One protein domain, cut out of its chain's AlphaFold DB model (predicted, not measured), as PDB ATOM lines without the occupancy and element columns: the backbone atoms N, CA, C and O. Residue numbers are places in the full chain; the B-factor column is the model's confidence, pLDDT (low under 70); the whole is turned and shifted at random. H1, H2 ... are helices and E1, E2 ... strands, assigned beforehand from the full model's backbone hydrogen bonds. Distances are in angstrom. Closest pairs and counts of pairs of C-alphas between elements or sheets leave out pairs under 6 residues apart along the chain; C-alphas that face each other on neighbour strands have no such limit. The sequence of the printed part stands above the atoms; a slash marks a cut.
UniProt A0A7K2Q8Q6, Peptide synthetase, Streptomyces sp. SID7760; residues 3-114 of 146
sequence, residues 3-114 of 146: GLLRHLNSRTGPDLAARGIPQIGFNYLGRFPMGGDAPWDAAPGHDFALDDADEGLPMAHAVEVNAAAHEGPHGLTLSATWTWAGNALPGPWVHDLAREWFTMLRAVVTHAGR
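This is residues 3 to 114 of the 146 residues of the protein "Peptide synthetase" of Streptomyces sp. SID7760 (UniProt A0A7K2Q8Q6). A twisted three-strand sheet has long helix H3 slanting off beside E3, with residues 103 to 114, of which 103 to 112 belong to H3, sticking out, and a small head, H1 and H2, away from the sheet. A long loop, residues 34 to 62, leads from E1 back to E2. The 112 printed residues hold H1, H2, E1, E2, E3, H3 in that order, class mixed; the mixed sheet runs E1 E2 E3. It is loose, radius of gyration of the C-alphas 18.1 A, spanning 52 by 40 by 32 A.

Find C-alpha 3 at (57.738, 74.892, 135.183), where H1, residues 3 to 7, begins. H2 is 13 to 17, E1 24 to 33, E2 63 to 72, E3 75 to 84. H3, 91 to 112, runs 31.7 A to C-alpha 112 at (94.110, 76.047, 131.166).

H1 and H2 touch, C-alphas 6 and 13 closest at 4.1 A. E1 and E2 are parallel: N 27 and O 65, 2.9 A. Hairpin E2 and E3 is antiparallel: N 66 and O 81, 3.0 A. H3 only grazes the sheet; C-alphas 84 and 94 are closest to each other of E3 and H3, 7.7 A. In H1, H2 and H3 every O i to N i+4 pair is within hydrogen-bond range.

C-alphas 10 and 73 are farthest apart, 53.3 A. The printed part has no cut. E1 to E2 is a long link; pLDDT is under 70 at residues 35 to 36 and 43 to 56.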
ATOM      1  N   GLY A   3      59.024  75.140 134.512       85.62
ATOM      2  CA  GLY A   3      57.738  74.892 135.183       85.62
ATOM      3  C   GLY A   3      56.540  74.770 134.234       85.62
ATOM      4  O   GLY A   3      55.760  73.833 134.357       85.62
ATOM      5  N   LEU A   4      56.440  75.638 133.222       90.88
ATOM      6  CA  LEU A   4      55.371  75.555 132.217       90.88
ATOM      7  C   LEU A   4      55.425  74.238 131.423       90.88
ATOM      8  O   LEU A   4      54.394  73.607 131.205       90.88
ATOM      9  N   LEU A   5      56.625  73.781 131.047       93.12
ATOM     10  CA  LEU A   5      56.818  72.510 130.336       93.12
ATOM     11  C   LEU A   5      56.566  71.292 131.233       93.12
ATOM     12  O   LEU A   5      56.118  70.261 130.735       93.12
ATOM     13  N   ARG A   6      56.843  71.394 132.538       88.50
ATOM     14  CA  ARG A   6      56.589  70.316 133.508       88.50
ATOM     15  C   ARG A   6      55.111  70.191 133.868       88.50
ATOM     16  O   ARG A   6      54.621  69.077 133.998       88.50
ATOM     17  N   HIS A   7      54.417  71.311 134.062       90.31
ATOM     18  CA  HIS A   7      53.083  71.313 134.669       90.31
ATOM     19  C   HIS A   7      51.939  71.526 133.675       90.31
ATOM     20  O   HIS A   7      50.839  71.052 133.935       90.31
ATOM     21  N   LEU A   8      52.173  72.216 132.551       94.50
ATOM     22  CA  LEU A   8      51.101  72.621 131.628       94.50
ATOM     23  C   LEU A   8      51.212  72.002 130.229       94.50
ATOM     24  O   LEU A   8      50.305  72.163 129.415       94.50
ATOM     25  N   ASN A   9      52.299  71.295 129.925       95.75
ATOM     26  CA  ASN A   9      52.485  70.649 128.631       95.75
ATOM     27  C   ASN A   9      52.279  69.136 128.759       95.75
ATOM     28  O   ASN A   9      53.085  68.444 129.373       95.75
ATOM     29  N   SER A  10      51.220  68.607 128.149       96.00
ATOM     30  CA  SER A  10      50.876  67.180 128.225       96.00
ATOM     31  C   SER A  10      51.906  66.253 127.572       96.00
ATOM     32  O   SER A  10      51.981  65.084 127.937       96.00
ATOM     33  N   ARG A  11      52.709  66.760 126.627       96.62
ATOM     34  CA  ARG A  11      53.738  65.983 125.924       96.62
ATOM     35  C   ARG A  11      55.037  65.905 126.721       96.62
ATOM     36  O   ARG A  11      55.620  64.838 126.801       96.62
ATOM     37  N   THR A  12      55.498  67.019 127.288       94.62
ATOM     38  CA  THR A  12      56.774  67.069 128.031       94.62
ATOM     39  C   THR A  12      56.613  66.857 129.533       94.62
ATOM     40  O   THR A  12      57.583  66.534 130.215       94.62
ATOM     41  N   GLY A  13      55.406  67.056 130.060       94.44
ATOM     42  CA  GLY A  13      55.103  67.015 131.485       94.44
ATOM     43  C   GLY A  13      55.465  65.692 132.158       94.44
ATOM     44  O   GLY A  13      56.206  65.741 133.137       94.44
ATOM     45  N   PRO A  14      55.028  64.521 131.645       94.56
ATOM     46  CA  PRO A  14      55.349  63.223 132.246       94.56
ATOM     47  C   PRO A  14      56.858  62.962 132.351       94.56
ATOM     48  O   PRO A  14      57.352  62.621 133.426       94.56
ATOM     49  N   ASP A  15      57.600  63.206 131.270       93.81
ATOM     50  CA  ASP A  15      59.049  62.985 131.226       93.81
ATOM     51  C   ASP A  15      59.791  63.904 132.192       93.81
ATOM     52  O   ASP A  15      60.698  63.472 132.903       93.81
ATOM     53  N   LEU A  16      59.401  65.180 132.240       90.25
ATOM     54  CA  LEU A  16      59.990  66.145 133.160       90.25
ATOM     55  C   LEU A  16      59.595  65.843 134.603       90.25
ATOM     56  O   LEU A  16      60.434  66.021 135.479       90.25
ATOM     57  N   ALA A  17      58.370  65.371 134.856       88.19
ATOM     58  CA  ALA A  17      57.884  64.990 136.179       88.19
ATOM     59  C   ALA A  17      58.679  63.828 136.784       88.19
ATOM     60  O   ALA A  17      58.971  63.861 137.980       88.19
ATOM     61  N   ALA A  18      59.077  62.868 135.942       90.25
ATOM     62  CA  ALA A  18      59.916  61.733 136.313       90.25
ATOM     63  C   ALA A  18      61.375  62.116 136.630       90.25
ATOM     64  O   ALA A  18      62.099  61.327 137.238       90.25
ATOM     65  N   ARG A  19      61.832  63.317 136.245       87.50
ATOM     66  CA  ARG A  19      63.158  63.821 136.636       87.50
ATOM     67  C   ARG A  19      63.144  64.273 138.095       87.50
ATOM     68  O   ARG A  19      62.177  64.887 138.560       87.50
ATOM     69  N   GLY A  20      64.257  64.021 138.783       83.12
ATOM     70  CA  GLY A  20      64.506  64.539 140.125       83.12
ATOM     71  C   GLY A  20      64.460  66.067 140.170       83.12
ATOM     72  O   GLY A  20      64.716  66.748 139.175       83.12
ATOM     73  N   ILE A  21      64.119  66.602 141.339       83.00
ATOM     74  CA  ILE A  21      64.138  68.043 141.588       83.00
ATOM     75  C   ILE A  21      65.605  68.464 141.770       83.00
ATOM     76  O   ILE A  21      66.293  67.859 142.598       83.00
ATOM     77  N   PRO A  22      66.105  69.466 141.023       87.44
ATOM     78  CA  PRO A  22      67.466  69.955 141.200       87.44
ATOM     79  C   PRO A  22      67.703  70.406 142.643       87.44
ATOM     80  O   PRO A  22      66.961  71.230 143.174       87.44
ATOM     81  N   GLN A  23      68.740  69.859 143.271       90.75
ATOM     82  CA  GLN A  23      69.097  70.158 144.663       90.75
ATOM     83  C   GLN A  23      69.973  71.412 144.785       90.75
ATOM     84  O   GLN A  23      70.052  71.985 145.868       90.75
ATOM     85  N   ILE A  24      70.615  71.824 143.686       91.75
ATOM     86  CA  ILE A  24      71.539  72.958 143.631       91.75
ATOM     87  C   ILE A  24      71.061  73.939 142.561       91.75
ATOM     88  O   ILE A  24      70.903  73.558 141.398       91.75
ATOM     89  N   GLY A  25      70.854  75.189 142.958       92.12
ATOM     90  CA  GLY A  25      70.736  76.329 142.058       92.12
ATOM     91  C   GLY A  25      72.109  76.965 141.867       92.12
ATOM     92  O   GLY A  25      72.811  77.210 142.842       92.12
ATOM     93  N   PHE A  26      72.503  77.224 140.625       93.31
ATOM     94  CA  PHE A  26      73.733  77.947 140.314       93.31
ATOM     95  C   PHE A  26      73.418  79.089 139.362       93.31
ATOM     96  O   PHE A  26      72.719  78.897 138.363       93.31
ATOM     97  N   ASN A  27      73.966  80.258 139.660       92.44
ATOM     98  CA  ASN A  27      73.825  81.441 138.844       92.44
ATOM     99  C   ASN A  27      75.148  82.207 138.805       92.44
ATOM    100  O   ASN A  27      75.759  82.460 139.842       92.44
ATOM    101  N   TYR A  28      75.578  82.590 137.606       92.88
ATOM    102  CA  TYR A  28      76.710  83.486 137.417       92.88
ATOM    103  C   TYR A  28      76.176  84.837 136.950       92.88
ATOM    104  O   TYR A  28      75.696  84.967 135.826       92.88
ATOM    105  N   LEU A  29      76.257  85.830 137.832       89.00
ATOM    106  CA  LEU A  29      75.710  87.172 137.637       89.00
ATOM    107  C   LEU A  29      76.476  87.976 136.583       89.00
ATOM    108  O   LEU A  29      75.962  88.962 136.064       89.00
ATOM    109  N   GLY A  30      77.690  87.539 136.246       88.75
ATOM    110  CA  GLY A  30      78.542  88.186 135.263       88.75
ATOM    111  C   GLY A  30      79.740  88.881 135.897       88.75
ATOM    112  O   GLY A  30      80.305  88.419 136.893       88.75
ATOM    113  N   ARG A  31      80.170  89.959 135.242       89.69
ATOM    114  CA  ARG A  31      81.388  90.711 135.548       89.69
ATOM    115  C   ARG A  31      81.005  92.153 135.827       89.69
ATOM    116  O   ARG A  31      80.285  92.740 135.023       89.69
ATOM    117  N   PHE A  32      81.490  92.697 136.933       83.56
ATOM    118  CA  PHE A  32      81.132  94.033 137.387       83.56
ATOM    119  C   PHE A  32      82.379  94.842 137.756       83.56
ATOM    120  O   PHE A  32      83.268  94.301 138.424       83.56
ATOM    121  N   PRO A  33      82.452  96.129 137.378       80.88
ATOM    122  CA  PRO A  33      83.471  97.027 137.902       80.88
ATOM    123  C   PRO A  33      83.254  97.263 139.403       80.88
ATOM    124  O   PRO A  33      82.117  97.390 139.863       80.88
ATOM    125  N   MET A  34      84.337  97.321 140.180       74.56
ATOM    126  CA  MET A  34      84.308  97.759 141.578       74.56
ATOM    127  C   MET A  34      84.863  99.177 141.726       74.56
ATOM    128  O   MET A  34      85.891  99.513 141.139       74.56
ATOM    129  N   GLY A  35      84.246  99.963 142.614       67.25
ATOM    130  CA  GLY A  35      84.821 101.222 143.103       67.25
ATOM    131  C   GLY A  35      84.738 102.393 142.126       67.25
ATOM    132  O   GLY A  35      85.576 103.291 142.193       67.25
ATOM    133  N   GLY A  36      83.768 102.370 141.214       68.12
ATOM    134  CA  GLY A  36      83.406 103.542 140.428       68.12
ATOM    135  C   GLY A  36      82.428 104.445 141.185       68.12
ATOM    136  O   GLY A  36      81.636 103.972 141.998       68.12
ATOM    137  N   ASP A  37      82.509 105.748 140.919       72.12
ATOM    138  CA  ASP A  37      81.595 106.773 141.448       72.12
ATOM    139  C   ASP A  37      80.597 107.247 140.369       72.12
ATOM    140  O   ASP A  37      79.982 108.313 140.492       72.12
ATOM    141  N   ALA A  38      80.460 106.507 139.262       76.81
ATOM    142  CA  ALA A  38      79.535 106.878 138.205       76.81
ATOM    143  C   ALA A  38      78.085 106.572 138.622       76.81
ATOM    144  O   ALA A  38      77.819 105.645 139.393       76.81
ATOM    145  N   PRO A  39      77.100 107.325 138.097       76.56
ATOM    146  CA  PRO A  39      75.703 106.950 138.248       76.56
ATOM    147  C   PRO A  39      75.497 105.505 137.774       76.56
ATOM    148  O   PRO A  39      75.909 105.177 136.663       76.56
ATOM    149  N   TRP A  40      74.816 104.697 138.594       73.88
ATOM    150  CA  TRP A  40      74.547 103.264 138.376       73.88
ATOM    151  C   TRP A  40      75.707 102.293 138.657       73.88
ATOM    152  O   TRP A  40      75.535 101.096 138.426       73.88
ATOM    153  N   ASP A  41      76.833 102.761 139.203       74.88
ATOM    154  CA  ASP A  41      77.858 101.862 139.743       74.88
ATOM    155  C   ASP A  41      77.397 101.180 141.041       74.88
ATOM    156  O   ASP A  41      76.528 101.671 141.772       74.88
ATOM    157  N   ALA A  42      77.989 100.018 141.329       70.44
ATOM    158  CA  ALA A  42      77.744  99.299 142.571       70.44
ATOM    159  C   ALA A  42      78.216 100.127 143.775       70.44
ATOM    160  O   ALA A  42      79.319 100.678 143.771       70.44
ATOM    161  N   ALA A  43      77.395 100.182 144.827       69.06
ATOM    162  CA  ALA A  43      77.739 100.927 146.031       69.06
ATOM    163  C   ALA A  43      79.019 100.367 146.690       69.06
ATOM    164  O   ALA A  43      79.240  99.151 146.673       69.06
ATOM    165  N   PRO A  44      79.858 101.212 147.317       66.19
ATOM    166  CA  PRO A  44      81.018 100.741 148.066       66.19
ATOM    167  C   PRO A  44      80.617  99.700 149.120       66.19
ATOM    168  O   PRO A  44      79.767  99.965 149.967       66.19
ATOM    169  N   GLY A  45      81.228  98.513 149.071       60.91
ATOM    170  CA  GLY A  45      80.909  97.404 149.979       60.91
ATOM    171  C   GLY A  45      79.687  96.565 149.586       60.91
ATOM    172  O   GLY A  45      79.349  95.642 150.321       60.91
ATOM    173  N   HIS A  46      79.050  96.842 148.444       64.19
ATOM    174  CA  HIS A  46      77.999  95.989 147.895       64.19
ATOM    175  C   HIS A  46      78.605  94.672 147.394       64.19
ATOM    176  O   HIS A  46      79.218  94.608 146.326       64.19
ATOM    177  N   ASP A  47      78.424  93.608 148.167       59.72
ATOM    178  CA  ASP A  47      78.591  92.245 147.682       59.72
ATOM    179  C   ASP A  47      77.331  91.920 146.873       59.72
ATOM    180  O   ASP A  47      76.232  92.130 147.373       59.72
ATOM    181  N   PHE A  48      77.432  91.438 145.629       61.75
ATOM    182  CA  PHE A  48      76.251  91.030 144.835       61.75
ATOM    183  C   PHE A  48      75.574  89.765 145.397       61.75
ATOM    184  O   PHE A  48      74.934  89.009 144.660       61.75
ATOM    185  N   ALA A  49      75.729  89.517 146.698       58.53
ATOM    186  CA  ALA A  49      74.830  88.690 147.458       58.53
ATOM    187  C   ALA A  49      73.405  89.148 147.134       58.53
ATOM    188  O   ALA A  49      73.085  90.335 147.193       58.53
ATOM    189  N   LEU A  50      72.569  88.200 146.713       56.50
ATOM    190  CA  LEU A  50      71.139  88.450 146.654       56.50
ATOM    191  C   LEU A  50      70.731  88.878 148.065       56.50
ATOM    192  O   LEU A  50      71.019  88.139 149.008       56.50
ATOM    193  N   ASP A  51      70.150  90.075 148.188       54.03
ATOM    194  CA  ASP A  51      69.565  90.585 149.431       54.03
ATOM    195  C   ASP A  51      68.808  89.466 150.154       54.03
ATOM    196  O   ASP A  51      68.183  88.631 149.489       54.03
ATOM    197  N   ASP A  52      68.882  89.468 151.493       55.69
ATOM    198  CA  ASP A  52      68.220  88.505 152.379       55.69
ATOM    199  C   ASP A  52      66.855  88.120 151.805       55.69
ATOM    200  O   ASP A  52      65.920  88.928 151.747       55.69
ATOM    201  N   ALA A  53      66.765  86.881 151.318       59.72
ATOM    202  CA  ALA A  53      65.494  86.332 150.900       59.72
ATOM    203  C   ALA A  53      64.556  86.426 152.108       59.72
ATOM    204  O   ALA A  53      64.930  86.013 153.204       59.72
ATOM    205  N   ASP A  54      63.364  86.994 151.904       64.31
ATOM    206  CA  ASP A  54      62.309  87.051 152.919       64.31
ATOM    207  C   ASP A  54      62.232  85.699 153.652       64.31
ATOM    208  O   ASP A  54      62.126  84.659 153.002       64.31
ATOM    209  N   GLU A  55      62.297  85.700 154.989       63.94
ATOM    210  CA  GLU A  55      62.275  84.477 155.806       63.94
ATOM    211  C   GLU A  55      61.037  83.600 155.523       63.94
ATOM    212  O   GLU A  55      61.048  82.392 155.773       63.94
ATOM    213  N   GLY A  56      59.962  84.194 154.989       68.25
ATOM    214  CA  GLY A  56      58.755  83.493 154.556       68.25
ATOM    215  C   GLY A  56      58.846  82.824 153.179       68.25
ATOM    216  O   GLY A  56      57.953  82.043 152.832       68.25
ATOM    217  N   LEU A  57      59.884  83.098 152.381       70.62
ATOM    218  CA  LEU A  57      60.074  82.501 151.062       70.62
ATOM    219  C   LEU A  57      60.820  81.162 151.175       70.62
ATOM    220  O   LEU A  57      61.983  81.121 151.574       70.62
ATOM    221  N   PRO A  58      60.191  80.039 150.784       75.56
ATOM    222  CA  PRO A  58      60.884  78.763 150.759       75.56
ATOM    223  C   PRO A  58      61.974  78.779 149.684       75.56
ATOM    224  O   PRO A  58      61.731  79.191 148.547       75.56
ATOM    225  N   MET A  59      63.155  78.262 150.027       82.75
ATOM    226  CA  MET A  59      64.233  78.083 149.056       82.75
ATOM    227  C   MET A  59      63.791  77.158 147.917       82.75
ATOM    228  O   MET A  59      63.178  76.110 148.152       82.75
ATOM    229  N   ALA A  60      64.131  77.520 146.678       83.88
ATOM    230  CA  ALA A  60      63.807  76.705 145.508       83.88
ATOM    231  C   ALA A  60      64.710  75.465 145.412       83.88
ATOM    232  O   ALA A  60      64.309  74.433 144.861       83.88
ATOM    233  N   HIS A  61      65.921  75.567 145.963       89.00
ATOM    234  CA  HIS A  61      66.933  74.518 146.002       89.00
ATOM    235  C   HIS A  61      67.468  74.329 147.425       89.00
ATOM    236  O   HIS A  61      67.370  75.218 148.263       89.00
ATOM    237  N   ALA A  62      68.055  73.165 147.717       91.88
ATOM    238  CA  ALA A  62      68.659  72.920 149.029       91.88
ATOM    239  C   ALA A  62      69.930  73.764 149.232       91.88
ATOM    240  O   ALA A  62      70.232  74.164 150.357       91.88
ATOM    241  N   VAL A  63      70.646  74.039 148.138       93.31
ATOM    242  CA  VAL A  63      71.783  74.961 148.066       93.31
ATOM    243  C   VAL A  63      71.595  75.881 146.864       93.31
ATOM    244  O   VAL A  63      71.267  75.420 145.773       93.31
ATOM    245  N   GLU A  64      71.844  77.169 147.043       91.88
ATOM    246  CA  GLU A  64      71.869  78.173 145.986       91.88
ATOM    247  C   GLU A  64      73.234  78.864 145.979       91.88
ATOM    248  O   GLU A  64      73.733  79.292 147.019       91.88
ATOM    249  N   VAL A  65      73.851  78.938 144.802       93.19
ATOM    250  CA  VAL A  65      75.171  79.534 144.589       93.19
ATOM    251  C   VAL A  65      75.037  80.668 143.587       93.19
ATOM    252  O   VAL A  65      74.730  80.432 142.418       93.19
ATOM    253  N   ASN A  66      75.303  81.890 144.036       91.38
ATOM    254  CA  ASN A  66      75.362  83.068 143.178       91.38
ATOM    255  C   ASN A  66      76.805  83.545 143.102       91.38
ATOM    256  O   ASN A  66      77.386  83.922 144.114       91.38
ATOM    257  N   ALA A  67      77.390  83.493 141.911       93.06
ATOM    258  CA  ALA A  67      78.769  83.881 141.669       93.06
ATOM    259  C   ALA A  67      78.841  85.165 140.839       93.06
ATOM    260  O   ALA A  67      78.086  85.337 139.882       93.06
ATOM    261  N   ALA A  68      79.793  86.034 141.160       90.62
ATOM    262  CA  ALA A  68      80.067  87.263 140.426       90.62
ATOM    263  C   ALA A  68      81.575  87.483 140.328       90.62
ATOM    264  O   ALA A  68      82.328  87.151 141.243       90.62
ATOM    265  N   ALA A  69      82.030  88.034 139.206       91.19
ATOM    266  CA  ALA A  69      83.413  88.454 139.057       91.19
ATOM    267  C   ALA A  69      83.507  89.977 139.164       91.19
ATOM    268  O   ALA A  69      82.715  90.702 138.567       91.19
ATOM    269  N   HIS A  70      84.490  90.445 139.915       86.88
ATOM    270  CA  HIS A  70      84.660  91.838 140.280       86.88
ATOM    271  C   HIS A  70      85.980  92.362 139.738       86.88
ATOM    272  O   HIS A  70      87.042  91.822 140.057       86.88
ATOM    273  N   GLU A  71      85.922  93.403 138.921       86.69
ATOM    274  CA  GLU A  71      87.096  94.073 138.372       86.69
ATOM    275  C   GLU A  71      87.559  95.149 139.353       86.69
ATOM    276  O   GLU A  71      86.912  96.184 139.504       86.69
ATOM    277  N   GLY A  72      88.665  94.882 140.051       84.19
ATOM    278  CA  GLY A  72      89.264  95.809 141.007       84.19
ATOM    279  C   GLY A  72      90.700  96.206 140.646       84.19
ATOM    280  O   GLY A  72      91.279  95.676 139.694       84.19
ATOM    281  N   PRO A  73      91.334  97.086 141.445       84.44
ATOM    282  CA  PRO A  73      92.698  97.575 141.199       84.44
ATOM    283  C   PRO A  73      93.774  96.479 141.131       84.44
ATOM    284  O   PRO A  73      94.846  96.692 140.570       84.44
ATOM    285  N   HIS A  74      93.500  95.309 141.714       85.44
ATOM    286  CA  HIS A  74      94.405  94.156 141.752       85.44
ATOM    287  C   HIS A  74      94.042  93.062 140.735       85.44
ATOM    288  O   HIS A  74      94.635  91.985 140.757       85.44
ATOM    289  N   GLY A  75      93.085  93.335 139.842       88.38
ATOM    290  CA  GLY A  75      92.593  92.398 138.837       88.38
ATOM    291  C   GLY A  75      91.207  91.836 139.153       88.38
ATOM    292  O   GLY A  75      90.482  92.336 140.018       88.38
ATOM    293  N   LEU A  76      90.834  90.797 138.403       89.56
ATOM    294  CA  LEU A  76      89.528  90.153 138.494       89.56
ATOM    295  C   LEU A  76      89.466  89.217 139.708       89.56
ATOM    296  O   LEU A  76      90.259  88.284 139.818       89.56
ATOM    297  N   THR A  77      88.487  89.428 140.583       90.56
ATOM    298  CA  THR A  77      88.226  88.573 141.750       90.56
ATOM    299  C   THR A  77      86.878  87.880 141.598       90.56
ATOM    300  O   THR A  77      85.867  88.544 141.395       90.56
ATOM    301  N   LEU A  78      86.839  86.549 141.700       91.88
ATOM    302  CA  LEU A  78      85.588  85.787 141.734       91.88
ATOM    303  C   LEU A  78      85.078  85.695 143.178       91.88
ATOM    304  O   LEU A  78      85.773  85.147 144.034       91.88
ATOM    305  N   SER A  79      83.864  86.183 143.420       90.81
ATOM    306  CA  SER A  79      83.103  85.973 144.654       90.81
ATOM    307  C   SER A  79      81.966  84.982 144.400       90.81
ATOM    308  O   SER A  79      81.453  84.886 143.281       90.81
ATOM    309  N   ALA A  80      81.580  84.231 145.430       92.56
ATOM    310  CA  ALA A  80      80.405  83.374 145.387       92.56
ATOM    311  C   ALA A  80      79.703  83.334 146.743       92.56
ATOM    312  O   ALA A  80      80.301  82.944 147.749       92.56
ATOM    313  N   THR A  81      78.417  83.659 146.730       91.31
ATOM    314  CA  THR A  81      77.525  83.592 147.885       91.31
ATOM    315  C   THR A  81      76.809  82.251 147.883       91.31
ATOM    316  O   THR A  81      76.196  81.865 146.883       91.31
ATOM    317  N   TRP A  82      76.905  81.542 149.008       92.62
ATOM    318  CA  TRP A  82      76.292  80.236 149.222       92.62
ATOM    319  C   TRP A  82      75.159  80.375 150.232       92.62
ATOM    320  O   TRP A  82      75.407  80.658 151.401       92.62
ATOM    321  N   THR A  83      73.936  80.121 149.785       90.75
ATOM    322  CA  THR A  83      72.737  80.080 150.630       90.75
ATOM    323  C   THR A  83      72.262  78.636 150.703       90.75
ATOM    324  O   THR A  83      72.258  77.935 149.692       90.75
ATOM    325  N   TRP A  84      71.879  78.140 151.880       92.38
ATOM    326  CA  TRP A  84      71.438  76.748 152.020       92.38
ATOM    327  C   TRP A  84      70.357  76.566 153.082       92.38
ATOM    328  O   TRP A  84      70.262  77.318 154.053       92.38
ATOM    329  N   ALA A  85      69.570  75.503 152.921       91.12
ATOM    330  CA  ALA A  85      68.531  75.122 153.864       91.12
ATOM    331  C   ALA A  85      69.158  74.488 155.119       91.12
ATOM    332  O   ALA A  85      69.292  73.266 155.209       91.12
ATOM    333  N   GLY A  86      69.538  75.309 156.102       87.44
ATOM    334  CA  GLY A  86      70.276  74.875 157.301       87.44
ATOM    335  C   GLY A  86      69.611  73.763 158.127       87.44
ATOM    336  O   GLY A  86      70.305  72.957 158.740       87.44
ATOM    337  N   ASN A  87      68.277  73.656 158.093       86.81
ATOM    338  CA  ASN A  87      67.541  72.569 158.757       86.81
ATOM    339  C   ASN A  87      67.695  71.209 158.053       86.81
ATOM    340  O   ASN A  87      67.503  70.170 158.680       86.81
ATOM    341  N   ALA A  88      68.007  71.208 156.757       87.06
ATOM    342  CA  ALA A  88      68.166  70.004 155.946       87.06
ATOM    343  C   ALA A  88      69.641  69.664 155.677       87.06
ATOM    344  O   ALA A  88      69.974  68.491 155.510       87.06
ATOM    345  N   LEU A  89      70.520  70.671 155.635       90.69
ATOM    346  CA  LEU A  89      71.936  70.524 155.309       90.69
ATOM    347  C   LEU A  89      72.829  71.122 156.405       90.69
ATOM    348  O   LEU A  89      72.781  72.333 156.641       90.69
ATOM    349  N   PRO A  90      73.694  70.309 157.042       93.81
ATOM    350  CA  PRO A  90      74.659  70.811 158.011       93.81
ATOM    351  C   PRO A  90      75.624  71.814 157.373       93.81
ATOM    352  O   PRO A  90      76.245  71.522 156.351       93.81
ATOM    353  N   GLY A  91      75.826  72.962 158.028       94.31
ATOM    354  CA  GLY A  91      76.761  74.001 157.572       94.31
ATOM    355  C   GLY A  91      78.160  73.486 157.191       94.31
ATOM    356  O   GLY A  91      78.647  73.856 156.123       94.31
ATOM    357  N   PRO A  92      78.801  72.585 157.968       97.50
ATOM    358  CA  PRO A  92      80.117  72.048 157.614       97.50
ATOM    359  C   PRO A  92      80.183  71.414 156.220       97.50
ATOM    360  O   PRO A  92      81.180  71.578 155.527       97.50
ATOM    361  N   TRP A  93      79.112  70.750 155.774       95.56
ATOM    362  CA  TRP A  93      79.086  70.105 154.460       95.56
ATOM    363  C   TRP A  93      79.070  71.131 153.327       95.56
ATOM    364  O   TRP A  93      79.753  70.954 152.320       95.56
ATOM    365  N   VAL A  94      78.322  72.223 153.497       95.69
ATOM    366  CA  VAL A  94      78.266  73.309 152.509       95.69
ATOM    367  C   VAL A  94      79.595  74.065 152.469       95.69
ATOM    368  O   VAL A  94      80.084  74.382 151.388       95.69
ATOM    369  N   HIS A  95      80.237  74.275 153.620       96.25
ATOM    370  CA  HIS A  95      81.577  74.865 153.676       96.25
ATOM    371  C   HIS A  95      82.638  73.997 152.989       96.25
ATOM    372  O   HIS A  95      83.495  74.529 152.280       96.25
ATOM    373  N   ASP A  96      82.589  72.678 153.179       97.50
ATOM    374  CA  ASP A  96      83.489  71.751 152.495       97.50
ATOM    375  C   ASP A  96      83.255  71.777 150.982       97.50
ATOM    376  O   ASP A  96      84.212  71.914 150.220       97.50
ATOM    377  N   LEU A  97      81.993  71.762 150.540       95.94
ATOM    378  CA  LEU A  97      81.641  71.888 149.126       95.94
ATOM    379  C   LEU A  97      82.149  73.202 148.515       95.94
ATOM    380  O   LEU A  97      82.745  73.185 147.440       95.94
ATOM    381  N   ALA A  98      81.967  74.333 149.203       96.50
ATOM    382  CA  ALA A  98      82.455  75.630 148.744       96.50
ATOM    383  C   ALA A  98      83.988  75.649 148.611       96.50
ATOM    384  O   ALA A  98      84.532  76.162 147.629       96.50
ATOM    385  N   ARG A  99      84.701  75.040 149.569       97.88
ATOM    386  CA  ARG A  99      86.164  74.917 149.526       97.88
ATOM    387  C   ARG A  99      86.621  74.070 148.342       97.88
ATOM    388  O   ARG A  99      87.518  74.495 147.611       97.88
ATOM    389  N   GLU A 100      86.008  72.905 148.151       98.06
ATOM    390  CA  GLU A 100      86.343  71.997 147.051       98.06
ATOM    391  C   GLU A 100      86.021  72.605 145.688       98.06
ATOM    392  O   GLU A 100      86.810  72.476 144.753       98.06
ATOM    393  N   TRP A 101      84.927  73.360 145.581       97.31
ATOM    394  CA  TRP A 101      84.594  74.093 144.365       97.31
ATOM    395  C   TRP A 101      85.713  75.060 143.965       97.31
ATOM    396  O   TRP A 101      86.202  75.004 142.836       97.31
ATOM    397  N   PHE A 102      86.217  75.872 144.899       96.69
ATOM    398  CA  PHE A 102      87.359  76.747 144.622       96.69
ATOM    399  C   PHE A 102      88.662  75.980 144.353       96.69
ATOM    400  O   PHE A 102      89.490  76.439 143.564       96.69
ATOM    401  N   THR A 103      88.872  74.819 144.980       98.12
ATOM    402  CA  THR A 103      90.019  73.947 144.674       98.12
ATOM    403  C   THR A 103      89.961  73.447 143.237       98.12
ATOM    404  O   THR A 103      90.955  73.552 142.518       98.12
ATOM    405  N   MET A 104      88.793  72.996 142.787       97.81
ATOM    406  CA  MET A 104      88.592  72.549 141.415       97.81
ATOM    407  C   MET A 104      88.728  73.697 140.413       97.81
ATOM    408  O   MET A 104      89.399  73.531 139.400       97.81
ATOM    409  N   LEU A 105      88.189  74.885 140.709       96.50
ATOM    410  CA  LEU A 105      88.377  76.065 139.855       96.50
ATOM    411  C   LEU A 105      89.857  76.425 139.691       96.50
ATOM    412  O   LEU A 105      90.305  76.677 138.575       96.50
ATOM    413  N   ARG A 106      90.642  76.394 140.775       96.25
ATOM    414  CA  ARG A 106      92.097  76.593 140.692       96.25
ATOM    415  C   ARG A 106      92.765  75.530 139.829       96.25
ATOM    416  O   ARG A 106      93.606  75.880 139.011       96.25
ATOM    417  N   ALA A 107      92.374  74.263 139.967       96.69
ATOM    418  CA  ALA A 107      92.905  73.185 139.137       96.69
ATOM    419  C   ALA A 107      92.584  73.392 137.647       96.69
ATOM    420  O   ALA A 107      93.465  73.211 136.809       96.69
ATOM    421  N   VAL A 108      91.367  73.842 137.318       94.94
ATOM    422  CA  VAL A 108      90.972  74.204 135.947       94.94
ATOM    423  C   VAL A 108      91.818  75.364 135.423       94.94
ATOM    424  O   VAL A 108      92.332  75.274 134.316       94.94
ATOM    425  N   VAL A 109      92.029  76.419 136.217       94.38
ATOM    426  CA  VAL A 109      92.890  77.554 135.835       94.38
ATOM    427  C   VAL A 109      94.336  77.105 135.612       94.38
ATOM    428  O   VAL A 109      94.951  77.489 134.620       94.38
ATOM    429  N   THR A 110      94.883  76.265 136.495       95.50
ATOM    430  CA  THR A 110      96.227  75.697 136.325       95.50
ATOM    431  C   THR A 110      96.323  74.857 135.058       95.50
ATOM    432  O   THR A 110      97.306  74.980 134.335       95.50
ATOM    433  N   HIS A 111      95.318  74.024 134.778       92.25
ATOM    434  CA  HIS A 111      95.273  73.243 133.551       92.25
ATOM    435  C   HIS A 111      95.223  74.159 132.326       92.25
ATOM    436  O   HIS A 111      96.102  74.053 131.486       92.25
ATOM    437  N   ALA A 112      94.286  75.109 132.277       92.12
ATOM    438  CA  ALA A 112      94.110  76.047 131.166       92.12
ATOM    439  C   ALA A 112      95.333  76.942 130.898       92.12
ATOM    440  O   ALA A 112      95.492  77.444 129.792       92.12
ATOM    441  N   GLY A 113      96.200  77.151 131.892       92.19
ATOM    442  CA  GLY A 113      97.457  77.881 131.722       92.19
ATOM    443  C   GLY A 113      98.591  77.064 131.092       92.19
ATOM    444  O   GLY A 113      99.671  77.614 130.870       92.19
ATOM    445  N   ARG A 114      98.404  75.762 130.840       92.56
ATOM    446  CA  ARG A 114      99.435  74.933 130.206       92.56
ATOM    447  C   ARG A 114      99.476  75.176 128.690       92.56
ATOM    448  O   ARG A 114      98.422  75.342 128.087       92.56
TER     449      ARG A 114